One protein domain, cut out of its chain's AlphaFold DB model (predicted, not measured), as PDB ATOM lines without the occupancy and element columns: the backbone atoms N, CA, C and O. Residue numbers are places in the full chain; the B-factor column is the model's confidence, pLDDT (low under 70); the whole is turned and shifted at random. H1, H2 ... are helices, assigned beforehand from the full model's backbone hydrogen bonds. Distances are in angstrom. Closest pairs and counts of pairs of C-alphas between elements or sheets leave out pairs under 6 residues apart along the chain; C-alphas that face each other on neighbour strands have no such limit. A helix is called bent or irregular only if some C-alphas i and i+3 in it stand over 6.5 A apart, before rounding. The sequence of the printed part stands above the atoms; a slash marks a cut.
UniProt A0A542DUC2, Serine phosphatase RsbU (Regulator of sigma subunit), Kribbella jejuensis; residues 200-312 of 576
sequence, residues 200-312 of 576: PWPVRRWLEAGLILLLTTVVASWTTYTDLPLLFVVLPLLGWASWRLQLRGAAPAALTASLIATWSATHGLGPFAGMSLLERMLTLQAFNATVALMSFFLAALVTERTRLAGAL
ATOM      1  N   PRO A 200     168.298 213.343 142.479       87.56
ATOM      2  CA  PRO A 200     167.390 214.384 142.919       87.56
ATOM      3  C   PRO A 200     167.835 214.939 144.272       87.56
ATOM      4  O   PRO A 200     168.293 214.229 145.165       87.56
ATOM      5  N   TRP A 201     167.700 216.253 144.428       89.94
ATOM      6  CA  TRP A 201     168.062 216.914 145.671       89.94
ATOM      7  C   TRP A 201     167.067 216.585 146.789       89.94
ATOM      8  O   TRP A 201     165.857 216.667 146.558       89.94
ATOM      9  N   PRO A 202     167.540 216.309 148.020       92.62
ATOM     10  CA  PRO A 202     166.659 216.287 149.179       92.62
ATOM     11  C   PRO A 202     166.054 217.681 149.402       92.62
ATOM     12  O   PRO A 202     166.669 218.694 149.061       92.62
ATOM     13  N   VAL A 203     164.881 217.747 150.042       92.31
ATOM     14  CA  VAL A 203     164.134 219.003 150.291       92.31
ATOM     15  C   VAL A 203     165.016 220.095 150.907       92.31
ATOM     16  O   VAL A 203     164.965 221.248 150.489       92.31
ATOM     17  N   ARG A 204     165.909 219.729 151.837       92.94
ATOM     18  CA  ARG A 204     166.863 220.660 152.460       92.94
ATOM     19  C   ARG A 204     167.744 221.399 151.443       92.94
ATOM     20  O   ARG A 204     167.989 222.587 151.621       92.94
ATOM     21  N   ARG A 205     168.210 220.724 150.386       92.31
ATOM     22  CA  ARG A 205     169.036 221.356 149.343       92.31
ATOM     23  C   ARG A 205     168.225 222.308 148.468       92.31
ATOM     24  O   ARG A 205     168.751 223.337 148.069       92.31
ATOM     25  N   TRP A 206     166.951 222.009 148.212       93.19
ATOM     26  CA  TRP A 206     166.054 222.947 147.530       93.19
ATOM     27  C   TRP A 206     165.811 224.215 148.351       93.19
ATOM     28  O   TRP A 206     165.850 225.307 147.792       93.19
ATOM     29  N   LEU A 207     165.626 224.085 149.670       94.81
ATOM     30  CA  LEU A 207     165.507 225.237 150.569       94.81
ATOM     31  C   LEU A 207     166.786 226.084 150.582       94.81
ATOM     32  O   LEU A 207     166.713 227.306 150.491       94.81
ATOM     33  N   GLU A 208     167.957 225.444 150.642       94.88
ATOM     34  CA  GLU A 208     169.251 226.133 150.570       94.88
ATOM     35  C   GLU A 208     169.439 226.859 149.227       94.88
ATOM     36  O   GLU A 208     169.838 228.020 149.209       94.88
ATOM     37  N   ALA A 209     169.076 226.223 148.108       94.81
ATOM     38  CA  ALA A 209     169.100 226.850 146.788       94.81
ATOM     39  C   ALA A 209     168.150 228.048 146.688       94.81
ATOM     40  O   ALA A 209     168.545 229.100 146.186       94.81
ATOM     41  N   GLY A 210     166.927 227.914 147.208       95.81
ATOM     42  CA  GLY A 210     165.960 229.007 147.272       95.81
ATOM     43  C   GLY A 210     166.475 230.186 148.099       95.81
ATOM     44  O   GLY A 210     166.375 231.328 147.658       95.81
ATOM     45  N   LEU A 211     167.092 229.915 149.254       96.62
ATOM     46  CA  LEU A 211     167.684 230.943 150.112       96.62
ATOM     47  C   LEU A 211     168.846 231.666 149.423       96.62
ATOM     48  O   LEU A 211     168.882 232.892 149.422       96.62
ATOM     49  N   ILE A 212     169.780 230.929 148.819       96.06
ATOM     50  CA  ILE A 212     170.929 231.520 148.123       96.06
ATOM     51  C   ILE A 212     170.463 232.377 146.942       96.06
ATOM     52  O   ILE A 212     170.971 233.483 146.752       96.06
ATOM     53  N   LEU A 213     169.473 231.914 146.174       96.56
ATOM     54  CA  LEU A 213     168.920 232.675 145.054       96.56
ATOM     55  C   LEU A 213     168.189 233.939 145.528       96.56
ATOM     56  O   LEU A 213     168.376 235.009 144.946       96.56
ATOM     57  N   LEU A 214     167.409 233.842 146.611       97.50
ATOM     58  CA  LEU A 214     166.747 234.987 147.238       97.50
ATOM     59  C   LEU A 214     167.773 236.020 147.713       97.50
ATOM     60  O   LEU A 214     167.669 237.190 147.358       97.50
ATOM     61  N   LEU A 215     168.792 235.589 148.460       97.50
ATOM     62  CA  LEU A 215     169.859 236.467 148.942       97.50
ATOM     63  C   LEU A 215     170.627 237.107 147.785       97.50
ATOM     64  O   LEU A 215     170.888 238.304 147.823       97.50
ATOM     65  N   THR A 216     170.934 236.340 146.735       96.81
ATOM     66  CA  THR A 216     171.593 236.862 145.528       96.81
ATOM     67  C   THR A 216     170.740 237.945 144.877       96.81
ATOM     68  O   THR A 216     171.257 239.001 144.537       96.81
ATOM     69  N   THR A 217     169.429 237.720 144.763       96.94
ATOM     70  CA  THR A 217     168.479 238.691 144.202       96.94
ATOM     71  C   THR A 217     168.423 239.967 145.040       96.94
ATOM     72  O   THR A 217     168.515 241.064 144.492       96.94
ATOM     73  N   VAL A 218     168.306 239.835 146.365       97.00
ATOM     74  CA  VAL A 218     168.229 240.967 147.302       97.00
ATOM     75  C   VAL A 218     169.521 241.779 147.290       97.00
ATOM     76  O   VAL A 218     169.469 242.995 147.127       97.00
ATOM     77  N   VAL A 219     170.677 241.121 147.414       96.38
ATOM     78  CA  VAL A 219     171.984 241.790 147.428       96.38
ATOM     79  C   VAL A 219     172.286 242.423 146.076       96.38
ATOM     80  O   VAL A 219     172.634 243.598 146.046       96.38
ATOM     81  N   ALA A 220     172.100 241.705 144.962       95.12
ATOM     82  CA  ALA A 220     172.319 242.268 143.631       95.12
ATOM     83  C   ALA A 220     171.435 243.503 143.413       95.12
ATOM     84  O   ALA A 220     171.950 244.552 143.036       95.12
ATOM     85  N   SER A 221     170.144 243.421 143.756       94.94
ATOM     86  CA  SER A 221     169.233 244.567 143.660       94.94
ATOM     87  C   SER A 221     169.741 245.729 144.507       94.94
ATOM     88  O   SER A 221     169.980 246.811 143.976       94.94
ATOM     89  N   TRP A 222     170.009 245.504 145.795       94.69
ATOM     90  CA  TRP A 222     170.496 246.540 146.706       94.69
ATOM     91  C   TRP A 222     171.767 247.233 146.191       94.69
ATOM     92  O   TRP A 222     171.789 248.458 146.095       94.69
ATOM     93  N   THR A 223     172.772 246.468 145.747       92.94
ATOM     94  CA  THR A 223     174.032 247.018 145.203       92.94
ATOM     95  C   THR A 223     173.849 247.839 143.929       92.94
ATOM     96  O   THR A 223     174.688 248.677 143.614       92.94
ATOM     97  N   THR A 224     172.760 247.609 143.193       91.44
ATOM     98  CA  THR A 224     172.442 248.333 141.955       91.44
ATOM     99  C   THR A 224     171.540 249.553 142.151       91.44
ATOM    100  O   THR A 224     171.367 250.317 141.204       91.44
ATOM    101  N   TYR A 225     170.973 249.743 143.349       89.31
ATOM    102  CA  TYR A 225     170.170 250.919 143.716       89.31
ATOM    103  C   TYR A 225     170.956 251.955 144.526       89.31
ATOM    104  O   TYR A 225     170.548 253.110 144.585       89.31
ATOM    105  N   THR A 226     172.062 251.563 145.160       88.12
ATOM    106  CA  THR A 226     172.959 252.489 145.862       88.12
ATOM    107  C   THR A 226     173.923 253.161 144.892       88.12
ATOM    108  O   THR A 226     174.464 252.488 144.020       88.12
ATOM    109  N   ASP A 227     174.254 254.433 145.112       84.00
ATOM    110  CA  ASP A 227     175.284 255.143 144.326       84.00
ATOM    111  C   ASP A 227     176.719 254.659 144.625       84.00
ATOM    112  O   ASP A 227     177.680 255.041 143.959       84.00
ATOM    113  N   LEU A 228     176.886 253.808 145.643       85.75
ATOM    114  CA  LEU A 228     178.168 253.200 145.982       85.75
ATOM    115  C   LEU A 228     178.543 252.103 144.963       85.75
ATOM    116  O   LEU A 228     177.696 251.279 144.616       85.75
ATOM    117  N   PRO A 229     179.821 251.999 144.546       84.44
ATOM    118  CA  PRO A 229     180.287 251.006 143.573       84.44
ATOM    119  C   PRO A 229     180.448 249.603 144.198       84.44
ATOM    120  O   PRO A 229     181.544 249.050 144.268       84.44
ATOM    121  N   LEU A 230     179.348 249.012 144.678       90.94
ATOM    122  CA  LEU A 230     179.327 247.768 145.466       90.94
ATOM    123  C   LEU A 230     178.879 246.523 144.682       90.94
ATOM    124  O   LEU A 230     178.576 245.497 145.289       90.94
ATOM    125  N   LEU A 231     178.873 246.567 143.345       90.06
ATOM    126  CA  LEU A 231     178.397 245.467 142.483       90.06
ATOM    127  C   LEU A 231     179.003 244.096 142.851       90.06
ATOM    128  O   LEU A 231     178.322 243.074 142.836       90.06
ATOM    129  N   PHE A 232     180.275 244.061 143.252       93.25
ATOM    130  CA  PHE A 232     181.005 242.824 143.555       93.25
ATOM    131  C   PHE A 232     180.671 242.188 144.917       93.25
ATOM    132  O   PHE A 232     181.133 241.082 145.200       93.25
ATOM    133  N   VAL A 233     179.822 242.810 145.745       94.19
ATOM    134  CA  VAL A 233     179.348 242.229 147.021       94.19
ATOM    135  C   VAL A 233     178.497 240.969 146.802       94.19
ATOM    136  O   VAL A 233     178.310 240.173 147.718       94.19
ATOM    137  N   VAL A 234     178.038 240.715 145.575       94.19
ATOM    138  CA  VAL A 234     177.368 239.458 145.213       94.19
ATOM    139  C   VAL A 234     178.329 238.256 145.143       94.19
ATOM    140  O   VAL A 234     177.892 237.112 145.278       94.19
ATOM    141  N   LEU A 235     179.643 238.473 144.964       93.81
ATOM    142  CA  LEU A 235     180.615 237.392 144.737       93.81
ATOM    143  C   LEU A 235     180.695 236.362 145.878       93.81
ATOM    144  O   LEU A 235     180.728 235.172 145.565       93.81
ATOM    145  N   PRO A 236     180.685 236.730 147.176       94.19
ATOM    146  CA  PRO A 236     180.640 235.751 148.262       94.19
ATOM    147  C   PRO A 236     179.413 234.828 148.205       94.19
ATOM    148  O   PRO A 236     179.536 233.638 148.489       94.19
ATOM    149  N   LEU A 237     178.245 235.337 147.788       94.06
ATOM    150  CA  LEU A 237     177.033 234.523 147.628       94.06
ATOM    151  C   LEU A 237     177.161 233.547 146.457       94.06
ATOM    152  O   LEU A 237     176.786 232.384 146.584       94.06
ATOM    153  N   LEU A 238     177.746 233.988 145.344       93.69
ATOM    154  CA  LEU A 238     178.053 233.117 144.207       93.69
ATOM    155  C   LEU A 238     179.113 232.071 144.561       93.69
ATOM    156  O   LEU A 238     179.019 230.917 144.138       93.69
ATOM    157  N   GLY A 239     180.089 232.447 145.389       92.25
ATOM    158  CA  GLY A 239     181.070 231.533 145.959       92.25
ATOM    159  C   GLY A 239     180.407 230.459 146.817       92.25
ATOM    160  O   GLY A 239     180.665 229.268 146.639       92.25
ATOM    161  N   TRP A 240     179.478 230.866 147.684       94.00
ATOM    162  CA  TRP A 240     178.681 229.952 148.497       94.00
ATOM    163  C   TRP A 240     177.806 229.028 147.635       94.00
ATOM    164  O   TRP A 240     177.806 227.813 147.854       94.00
ATOM    165  N   ALA A 241     177.141 229.566 146.609       93.44
ATOM    166  CA  ALA A 241     176.363 228.797 145.639       93.44
ATOM    167  C   ALA A 241     177.226 227.739 144.932       93.44
ATOM    168  O   ALA A 241     176.844 226.572 144.857       93.44
ATOM    169  N   SER A 242     178.416 228.129 144.477       91.69
ATOM    170  CA  SER A 242     179.370 227.251 143.791       91.69
ATOM    171  C   SER A 242     179.900 226.151 144.708       91.69
ATOM    172  O   SER A 242     179.981 224.994 144.301       91.69
ATOM    173  N   TRP A 243     180.204 226.487 145.964       90.19
ATOM    174  CA  TRP A 243     180.700 225.536 146.958       90.19
ATOM    175  C   TRP A 243     179.647 224.509 147.381       90.19
ATOM    176  O   TRP A 243     179.946 223.324 147.518       90.19
ATOM    177  N   ARG A 244     178.402 224.944 147.609       91.12
ATOM    178  CA  ARG A 244     177.347 224.068 148.148       91.12
ATOM    179  C   ARG A 244     176.522 223.363 147.090       91.12
ATOM    180  O   ARG A 244     176.128 222.217 147.296       91.12
ATOM    181  N   LEU A 245     176.227 224.049 145.992       90.06
ATOM    182  CA  LEU A 245     175.244 223.624 144.996       90.06
ATOM    183  C   LEU A 245     175.857 223.430 143.604       90.06
ATOM    184  O   LEU A 245     175.135 223.045 142.679       90.06
ATOM    185  N   GLN A 246     177.172 223.658 143.461       90.12
ATOM    186  CA  GLN A 246     177.923 223.498 142.211       90.12
ATOM    187  C   GLN A 246     177.247 224.275 141.068       90.12
ATOM    188  O   GLN A 246     176.635 225.320 141.297       90.12
ATOM    189  N   LEU A 247     177.318 223.777 139.828       89.12
ATOM    190  CA  LEU A 247     176.736 224.455 138.669       89.12
ATOM    191  C   LEU A 247     175.214 224.656 138.799       89.12
ATOM    192  O   LEU A 247     174.698 225.702 138.415       89.12
ATOM    193  N   ARG A 248     174.500 223.682 139.387       90.50
ATOM    194  CA  ARG A 248     173.029 223.686 139.530       90.50
ATOM    195  C   ARG A 248     172.507 224.835 140.403       90.50
ATOM    196  O   ARG A 248     171.360 225.229 140.223       90.50
ATOM    197  N   GLY A 249     173.309 225.367 141.328       89.69
ATOM    198  CA  GLY A 249     172.962 226.574 142.095       89.69
ATOM    199  C   GLY A 249     173.715 227.831 141.659       89.69
ATOM    200  O   GLY A 249     173.134 228.914 141.654       89.69
ATOM    201  N   ALA A 250     174.979 227.697 141.248       91.94
ATOM    202  CA  ALA A 250     175.800 228.832 140.839       91.94
ATOM    203  C   ALA A 250     175.319 229.471 139.531       91.94
ATOM    204  O   ALA A 250     175.274 230.694 139.444       91.94
ATOM    205  N   ALA A 251     174.916 228.678 138.530       92.31
ATOM    206  CA  ALA A 251     174.503 229.218 137.235       92.31
ATOM    207  C   ALA A 251     173.210 230.061 137.308       92.31
ATOM    208  O   ALA A 251     173.217 231.170 136.774       92.31
ATOM    209  N   PRO A 252     172.134 229.634 138.007       94.12
ATOM    210  CA  PRO A 252     170.969 230.493 138.234       94.12
ATOM    211  C   PRO A 252     171.308 231.779 138.996       94.12
ATOM    212  O   PRO A 252     170.890 232.855 138.583       94.12
ATOM    213  N   ALA A 253     172.103 231.690 140.068       95.12
ATOM    214  CA  ALA A 253     172.484 232.857 140.864       95.12
ATOM    215  C   ALA A 253     173.323 233.863 140.049       95.12
ATOM    216  O   ALA A 253     173.057 235.066 140.080       95.12
ATOM    217  N   ALA A 254     174.286 233.372 139.262       93.81
ATOM    218  CA  ALA A 254     175.113 234.185 138.374       93.81
ATOM    219  C   ALA A 254     174.282 234.873 137.281       93.81
ATOM    220  O   ALA A 254     174.462 236.068 137.031       93.81
ATOM    221  N   LEU A 255     173.339 234.149 136.665       93.88
ATOM    222  CA  LEU A 255     172.426 234.709 135.671       93.88
ATOM    223  C   LEU A 255     171.534 235.794 136.289       93.88
ATOM    224  O   LEU A 255     171.413 236.872 135.717       93.88
ATOM    225  N   THR A 256     170.961 235.553 137.472       95.00
ATOM    226  CA  THR A 256     170.139 236.542 138.186       95.00
ATOM    227  C   THR A 256     170.924 237.815 138.497       95.00
ATOM    228  O   THR A 256     170.452 238.906 138.184       95.00
ATOM    229  N   ALA A 257     172.138 237.695 139.045       94.69
ATOM    230  CA  ALA A 257     172.994 238.846 139.319       94.69
ATOM    231  C   ALA A 257     173.327 239.634 138.038       94.69
ATOM    232  O   ALA A 257     173.226 240.861 138.021       94.69
ATOM    233  N   SER A 258     173.648 238.924 136.949       92.19
ATOM    234  CA  SER A 258     173.968 239.524 135.644       92.19
ATOM    235  C   SER A 258     172.766 240.248 135.026       92.19
ATOM    236  O   SER A 258     172.916 241.338 134.477       92.19
ATOM    237  N   LEU A 259     171.559 239.683 135.141       91.44
ATOM    238  CA  LEU A 259     170.323 240.302 134.650       91.44
ATOM    239  C   LEU A 259     169.959 241.562 135.442       91.44
ATOM    240  O   LEU A 259     169.604 242.568 134.834       91.44
ATOM    241  N   ILE A 260     170.089 241.535 136.772       92.94
ATOM    242  CA  ILE A 260     169.815 242.697 137.632       92.94
ATOM    243  C   ILE A 260     170.804 243.832 137.342       92.94
ATOM    244  O   ILE A 260     170.389 244.973 137.147       92.94
ATOM    245  N   ALA A 261     172.101 243.525 137.236       91.56
ATOM    246  CA  ALA A 261     173.114 244.516 136.877       91.56
ATOM    247  C   ALA A 261     172.879 245.094 135.475       91.56
ATOM    248  O   ALA A 261     172.974 246.304 135.283       91.56
ATOM    249  N   THR A 262     172.504 244.245 134.511       89.19
ATOM    250  CA  THR A 262     172.172 244.680 133.147       89.19
ATOM    251  C   THR A 262     170.963 245.613 133.137       89.19
ATOM    252  O   THR A 262     171.024 246.679 132.535       89.19
ATOM    253  N   TRP A 263     169.895 245.258 133.856       89.06
ATOM    254  CA  TRP A 263     168.700 246.090 133.996       89.06
ATOM    255  C   TRP A 263     168.999 247.445 134.648       89.06
ATOM    256  O   TRP A 263     168.506 248.480 134.201       89.06
ATOM    257  N   SER A 264     169.812 247.470 135.704       89.94
ATOM    258  CA  SER A 264     170.195 248.724 136.362       89.94
ATOM    259  C   SER A 264     171.037 249.618 135.445       89.94
ATOM    260  O   SER A 264     170.767 250.816 135.333       89.94
ATOM    261  N   ALA A 265     171.980 249.034 134.699       88.31
ATOM    262  CA  ALA A 265     172.796 249.769 133.740       88.31
ATOM    263  C   ALA A 265     171.952 250.426 132.636       88.31
ATOM    264  O   ALA A 265     172.201 251.586 132.293       88.31
ATOM    265  N   THR A 266     170.936 249.723 132.108       85.88
ATOM    266  CA  THR A 266     170.048 250.250 131.050       85.88
ATOM    267  C   THR A 266     169.198 251.419 131.527       85.88
ATOM    268  O   THR A 266     168.948 252.340 130.757       85.88
ATOM    269  N   HIS A 267     168.808 251.421 132.802       87.62
ATOM    270  CA  HIS A 267     168.034 252.503 133.413       87.62
ATOM    271  C   HIS A 267     168.912 253.602 134.036       87.62
ATOM    272  O   HIS A 267     168.383 254.597 134.526       87.62
ATOM    273  N   GLY A 268     170.243 253.449 134.013       85.44
ATOM    274  CA  GLY A 268     171.184 254.414 134.587       85.44
ATOM    275  C   GLY A 268     171.048 254.569 136.102       85.44
ATOM    276  O   GLY A 268     171.169 255.684 136.603       85.44
ATOM    277  N   LEU A 269     170.756 253.477 136.814       87.62
ATOM    278  CA  LEU A 269     170.540 253.474 138.262       87.62
ATOM    279  C   LEU A 269     171.840 253.198 139.039       87.62
ATOM    280  O   LEU A 269     172.766 252.560 138.528       87.62
ATOM    281  N   GLY A 270     171.882 253.668 140.289       89.38
ATOM    282  CA  GLY A 270     172.937 253.397 141.269       89.38
ATOM    283  C   GLY A 270     174.352 253.602 140.714       89.38
ATOM    284  O   GLY A 270     174.660 254.691 140.233       89.38
ATOM    285  N   PRO A 271     175.218 252.568 140.705       88.38
ATOM    286  CA  PRO A 271     176.615 252.710 140.298       88.38
ATOM    287  C   PRO A 271     176.791 253.039 138.810       88.38
ATOM    288  O   PRO A 271     177.898 253.360 138.402       88.38
ATOM    289  N   PHE A 272     175.736 252.955 137.992       89.44
ATOM    290  CA  PHE A 272     175.764 253.320 136.573       89.44
ATOM    291  C   PHE A 272     175.259 254.747 136.311       89.44
ATOM    292  O   PHE A 272     175.314 255.222 135.169       89.44
ATOM    293  N   ALA A 273     174.753 255.435 137.339       89.00
ATOM    294  CA  ALA A 273     174.289 256.809 137.232       89.00
ATOM    295  C   ALA A 273     175.457 257.744 136.878       89.00
ATOM    296  O   ALA A 273     176.566 257.615 137.389       89.00
ATOM    297  N   GLY A 274     175.228 258.677 135.952       84.38
ATOM    298  CA  GLY A 274     176.245 259.650 135.530       84.38
ATOM    299  C   GLY A 274     177.383 259.101 134.653       84.38
ATOM    300  O   GLY A 274     178.121 259.899 134.087       84.38
ATOM    301  N   MET A 275     177.499 257.781 134.470       87.44
ATOM    302  CA  MET A 275     178.490 257.178 133.570       87.44
ATOM    303  C   MET A 275     178.137 257.393 132.096       87.44
ATOM    304  O   MET A 275     176.963 257.317 131.705       87.44
ATOM    305  N   SER A 276     179.171 257.555 131.270       86.94
ATOM    306  CA  SER A 276     179.090 257.460 129.811       86.94
ATOM    307  C   SER A 276     178.720 256.042 129.354       86.94
ATOM    308  O   SER A 276     178.854 255.066 130.094       86.94
ATOM    309  N   LEU A 277     178.275 255.896 128.100       79.75
ATOM    310  CA  LEU A 277     177.926 254.587 127.532       79.75
ATOM    311  C   LEU A 277     179.098 253.596 127.595       79.75
ATOM    312  O   LEU A 277     178.905 252.439 127.968       79.75
ATOM    313  N   LEU A 278     180.308 254.061 127.266       79.62
ATOM    314  CA  LEU A 278     181.515 253.237 127.288       79.62
ATOM    315  C   LEU A 278     181.838 252.766 128.713       79.62
ATOM    316  O   LEU A 278     182.114 251.587 128.911       79.62
ATOM    317  N   GLU A 279     181.745 253.648 129.712       85.06
ATOM    318  CA  GLU A 279     181.990 253.303 131.120       85.06
ATOM    319  C   GLU A 279     180.961 252.305 131.662       85.06
ATOM    320  O   GLU A 279     181.346 251.332 132.316       85.06
ATOM    321  N   ARG A 280     179.668 252.490 131.351       86.19
ATOM    322  CA  ARG A 280     178.615 251.534 131.745       86.19
ATOM    323  C   ARG A 280     178.870 250.164 131.148       86.19
ATOM    324  O   ARG A 280     178.762 249.161 131.849       86.19
ATOM    325  N   MET A 281     179.229 250.127 129.867       83.25
ATOM    326  CA  MET A 281     179.565 248.889 129.185       83.25
ATOM    327  C   MET A 281     180.783 248.231 129.818       83.25
ATOM    328  O   MET A 281     180.658 247.112 130.294       83.25
ATOM    329  N   LEU A 282     181.922 248.913 129.920       84.88
ATOM    330  CA  LEU A 282     183.133 248.335 130.510       84.88
ATOM    331  C   LEU A 282     182.900 247.825 131.941       84.88
ATOM    332  O   LEU A 282     183.321 246.716 132.271       84.88
ATOM    333  N   THR A 283     182.168 248.579 132.765       88.94
ATOM    334  CA  THR A 283     181.837 248.186 134.145       88.94
ATOM    335  C   THR A 283     180.951 246.941 134.182       88.94
ATOM    336  O   THR A 283     181.258 245.979 134.889       88.94
ATOM    337  N   LEU A 284     179.873 246.921 133.394       88.00
ATOM    338  CA  LEU A 284     178.954 245.784 133.327       88.00
ATOM    339  C   LEU A 284     179.641 244.530 132.766       88.00
ATOM    340  O   LEU A 284     179.380 243.419 133.220       88.00
ATOM    341  N   GLN A 285     180.559 244.702 131.819       86.62
ATOM    342  CA  GLN A 285     181.334 243.619 131.222       86.62
ATOM    343  C   GLN A 285     182.338 243.031 132.208       86.62
ATOM    344  O   GLN A 285     182.401 241.811 132.358       86.62
ATOM    345  N   ALA A 286     183.075 243.880 132.931       89.19
ATOM    346  CA  ALA A 286     183.977 243.442 133.991       89.19
ATOM    347  C   ALA A 286     183.217 242.679 135.086       89.19
ATOM    348  O   ALA A 286     183.662 241.619 135.530       89.19
ATOM    349  N   PHE A 287     182.038 243.174 135.475       91.38
ATOM    350  CA  PHE A 287     181.165 242.506 136.433       91.38
ATOM    351  C   PHE A 287     180.685 241.135 135.929       91.38
ATOM    352  O   PHE A 287     180.950 240.123 136.581       91.38
ATOM    353  N   ASN A 288     180.048 241.076 134.755       88.50
ATOM    354  CA  ASN A 288     179.500 239.838 134.191       88.50
ATOM    355  C   ASN A 288     180.594 238.789 133.931       88.50
ATOM    356  O   ASN A 288     180.412 237.616 134.261       88.50
ATOM    357  N   ALA A 289     181.755 239.200 133.406       85.50
ATOM    358  CA  ALA A 289     182.891 238.306 133.201       85.50
ATOM    359  C   ALA A 289     183.400 237.728 134.529       85.50
ATOM    360  O   ALA A 289     183.628 236.524 134.621       85.50
ATOM    361  N   THR A 290     183.524 238.558 135.570       90.31
ATOM    362  CA  THR A 290     183.974 238.123 136.904       90.31
ATOM    363  C   THR A 290     182.975 237.168 137.554       90.31
ATOM    364  O   THR A 290     183.373 236.127 138.076       90.31
ATOM    365  N   VAL A 291     181.677 237.483 137.492       91.31
ATOM    366  CA  VAL A 291     180.588 236.633 137.998       91.31
ATOM    367  C   VAL A 291     180.598 235.268 137.313       91.31
ATOM    368  O   VAL A 291     180.555 234.242 137.996       91.31
ATOM    369  N   ALA A 292     180.710 235.249 135.986       85.44
ATOM    370  CA  ALA A 292     180.768 234.030 135.190       85.44
ATOM    371  C   ALA A 292     182.011 233.188 135.510       85.44
ATOM    372  O   ALA A 292     181.895 232.018 135.876       85.44
ATOM    373  N   LEU A 293     183.201 233.793 135.429       84.81
ATOM    374  CA  LEU A 293     184.473 233.129 135.715       84.81
ATOM    375  C   LEU A 293     184.486 232.540 137.123       84.81
ATOM    376  O   LEU A 293     184.748 231.350 137.272       84.81
ATOM    377  N   MET A 294     184.150 233.335 138.141       86.88
ATOM    378  CA  MET A 294     184.136 232.877 139.529       86.88
ATOM    379  C   MET A 294     183.153 231.720 139.720       86.88
ATOM    380  O   MET A 294     183.524 230.690 140.277       86.88
ATOM    381  N   SER A 295     181.924 231.856 139.218       85.75
ATOM    382  CA  SER A 295     180.869 230.861 139.435       85.75
ATOM    383  C   SER A 295     181.193 229.520 138.777       85.75
ATOM    384  O   SER A 295     181.069 228.476 139.414       85.75
ATOM    385  N   PHE A 296     181.646 229.510 137.520       83.12
ATOM    386  CA  PHE A 296     181.888 228.246 136.813       83.12
ATOM    387  C   PHE A 296     183.222 227.622 137.190       83.12
ATOM    388  O   PHE A 296     183.292 226.410 137.381       83.12
ATOM    389  N   PHE A 297     184.272 228.431 137.342       83.00
ATOM    390  CA  PHE A 297     185.585 227.922 137.721       83.00
ATOM    391  C   PHE A 297     185.561 227.333 139.133       83.00
ATOM    392  O   PHE A 297     186.049 226.221 139.343       83.00
ATOM    393  N   LEU A 298     184.932 228.025 140.092       86.56
ATOM    394  CA  LEU A 298     184.813 227.520 141.456       86.56
ATOM    395  C   LEU A 298     183.885 226.304 141.534       86.56
ATOM    396  O   LEU A 298     184.224 225.336 142.210       86.56
ATOM    397  N   ALA A 299     182.754 226.300 140.818       84.25
ATOM    398  CA  ALA A 299     181.878 225.129 140.769       84.25
ATOM    399  C   ALA A 299     182.597 223.899 140.191       84.25
ATOM    400  O   ALA A 299     182.472 222.801 140.741       84.25
ATOM    401  N   ALA A 300     183.389 224.079 139.132       84.62
ATOM    402  CA  ALA A 300     184.187 223.018 138.531       84.62
ATOM    403  C   ALA A 300     185.263 222.495 139.497       84.62
ATOM    404  O   ALA A 300     185.363 221.290 139.718       84.62
ATOM    405  N   LEU A 301     186.013 223.399 140.139       86.31
ATOM    406  CA  LEU A 301     187.016 223.069 141.157       86.31
ATOM    407  C   LEU A 301     186.432 222.240 142.302       86.31
ATOM    408  O   LEU A 301     186.995 221.220 142.698       86.31
ATOM    409  N   VAL A 302     185.305 222.693 142.850       86.06
ATOM    410  CA  VAL A 302     184.640 222.033 143.977       86.06
ATOM    411  C   VAL A 302     184.149 220.655 143.559       86.06
ATOM    412  O   VAL A 302     184.378 219.683 144.275       86.06
ATOM    413  N   THR A 303     183.536 220.549 142.380       84.19
ATOM    414  CA  THR A 303     183.043 219.272 141.849       84.19
ATOM    415  C   THR A 303     184.175 218.264 141.672       84.19
ATOM    416  O   THR A 303     184.061 217.124 142.129       84.19
ATOM    417  N   GLU A 304     185.297 218.684 141.089       84.25
ATOM    418  CA  GLU A 304     186.482 217.846 140.908       84.25
ATOM    419  C   GLU A 304     187.069 217.392 142.253       84.25
ATOM    420  O   GLU A 304     187.307 216.200 142.466       84.25
ATOM    421  N   ARG A 305     187.216 218.317 143.212       86.50
ATOM    422  CA  ARG A 305     187.717 218.011 144.561       86.50
ATOM    423  C   ARG A 305     186.821 217.031 145.310       86.50
ATOM    424  O   ARG A 305     187.334 216.086 145.905       86.50
ATOM    425  N   THR A 306     185.503 217.222 145.275       83.88
ATOM    426  CA  THR A 306     184.557 216.319 145.947       83.88
ATOM    427  C   THR A 306     184.578 214.921 145.328       83.88
ATOM    428  O   THR A 306     184.558 213.936 146.064       83.88
ATOM    429  N   ARG A 307     184.676 214.812 143.996       83.44
ATOM    430  CA  ARG A 307     184.767 213.513 143.308       83.44
ATOM    431  C   ARG A 307     186.049 212.763 143.665       83.44
ATOM    432  O   ARG A 307     185.982 211.578 143.982       83.44
ATOM    433  N   LEU A 308     187.194 213.450 143.670       86.88
ATOM    434  CA  LEU A 308     188.477 212.853 144.058       86.88
ATOM    435  C   LEU A 308     188.469 212.381 145.516       86.88
ATOM    436  O   LEU A 308     188.869 211.254 145.800       86.88
ATOM    437  N   ALA A 309     187.967 213.211 146.435       86.81
ATOM    438  CA  ALA A 309     187.847 212.838 147.841       86.81
ATOM    439  C   ALA A 309     186.931 211.615 148.031       86.81
ATOM    440  O   ALA A 309     187.281 210.698 148.771       86.81
ATOM    441  N   GLY A 310     185.799 211.566 147.321       86.56
ATOM    442  CA  GLY A 310     184.890 210.420 147.343       86.56
ATOM    443  C   GLY A 310     185.549 209.129 146.856       86.56
ATOM    444  O   GLY A 310     185.440 208.104 147.526       86.56
ATOM    445  N   ALA A 311     186.290 209.193 145.744       88.00
ATOM    446  CA  ALA A 311     187.006 208.046 145.187       88.00
ATOM    447  C   ALA A 311     188.073 207.500 146.156       88.00
ATOM    448  O   ALA A 311     188.145 206.290 146.382       88.00
ATOM    449  N   LEU A 312     188.852 208.389 146.784       93.31
ATOM    450  CA  LEU A 312     189.851 208.008 147.788       93.31
ATOM    451  C   LEU A 312     189.204 207.353 149.014       93.31
ATOM    452  O   LEU A 312     189.664 206.305 149.462       93.31
TER     453      LEU A 312
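What this domain is: This is residues 200 to 312 of the 576 residues of the protein "Serine phosphatase RsbU (Regulator of sigma subunit)" of Kribbella jejuensis (UniProt A0A542DUC2). Four helical rods run up and down side by side as a bundle, and the two in the middle, H2a and H2b, are the arms of one bent helix, H2, that folds back on itself. H1 packs on one side of this pair of arms and H3 on the other, and H1 and H3 are apart; the last residues of H3, 304 to 312, stick out past the rest. The printed part has 113 residues, with three named helices in the order H1, H2, H3 and no named strand; its class is all helix. It is only just compact, close to loose, with a radius of gyration of the C-alphas of 15.4 A, and its outline is a rod of 54 by 25 by 19 A.

How they stand to each other: H2, residues 231 to 267, was assigned by its hydrogen bonds as one helix, but it is bent: C-alphas 244 and 247 are 9.5 A apart. Its arms, H2a with residues 231 to 244 and H2b with residues 247 to 267, touch and run opposite ways at a shallow tilt of 14 degrees; their closest C-alphas, those of Ala 241 and Ala 250, are 4.8 A apart. H2a is itself irregular, with C-alphas 233 and 236 6.7 A apart. H1, residues 203 to 225, forms a helical hairpin with H2a, at a shallow tilt of 10 degrees, with the closest C-alphas, Thr 223 and Leu 231, 5.4 A apart. H1 also touches H2b, the same way at a shallow tilt of 20 degrees, closest at the C-alphas of Leu 213 and Ala 253, 5.5 A. H3, residues 277 to 312, forms a helical hairpin with H2b at a shallow tilt of 6 degrees, closest at the C-alphas of Leu 247 and Ala 299, 5.6 A. With residues 287 to 302 alone H3 touches H2a, the same way at a shallow tilt of 17 degrees; the closest C-alphas, Ser 242 and Ala 299, are 4.5 A apart. H1 and H3 are apart. The four make an up and down bundle, each running against the one before it in the chain, and their packing is mostly aligned. In H1 and H3 every O i to N i+4 pair is within hydrogen-bond range; in H2a 7 of 10 are, and in H2b 16 of 17.

Where its parts are: H2a measures 22.2 A from first to last C-alpha and H2b 29.8 A, with C-alpha 247 at (176.736, 224.455, 138.669). H1 measures 33.1 A and begins with C-alpha 203 at (164.134, 219.003, 150.291). H3 measures 52.2 A and ends with C-alpha 312 at (189.851, 208.008, 147.788).

The domain as a whole: The two C-alphas farthest apart, those of Gly 274 and Leu 312, are 54.8 A from each other. Without residues 304 to 312, which stand free, the body spans 46 by 23 by 17 A. The link from H1 to H2 is tight, with 5 residues, and that from H2 to H3 is short, with 9. The printed part has no cut. Its mean pLDDT is 90.0, and no printed residue is under 70.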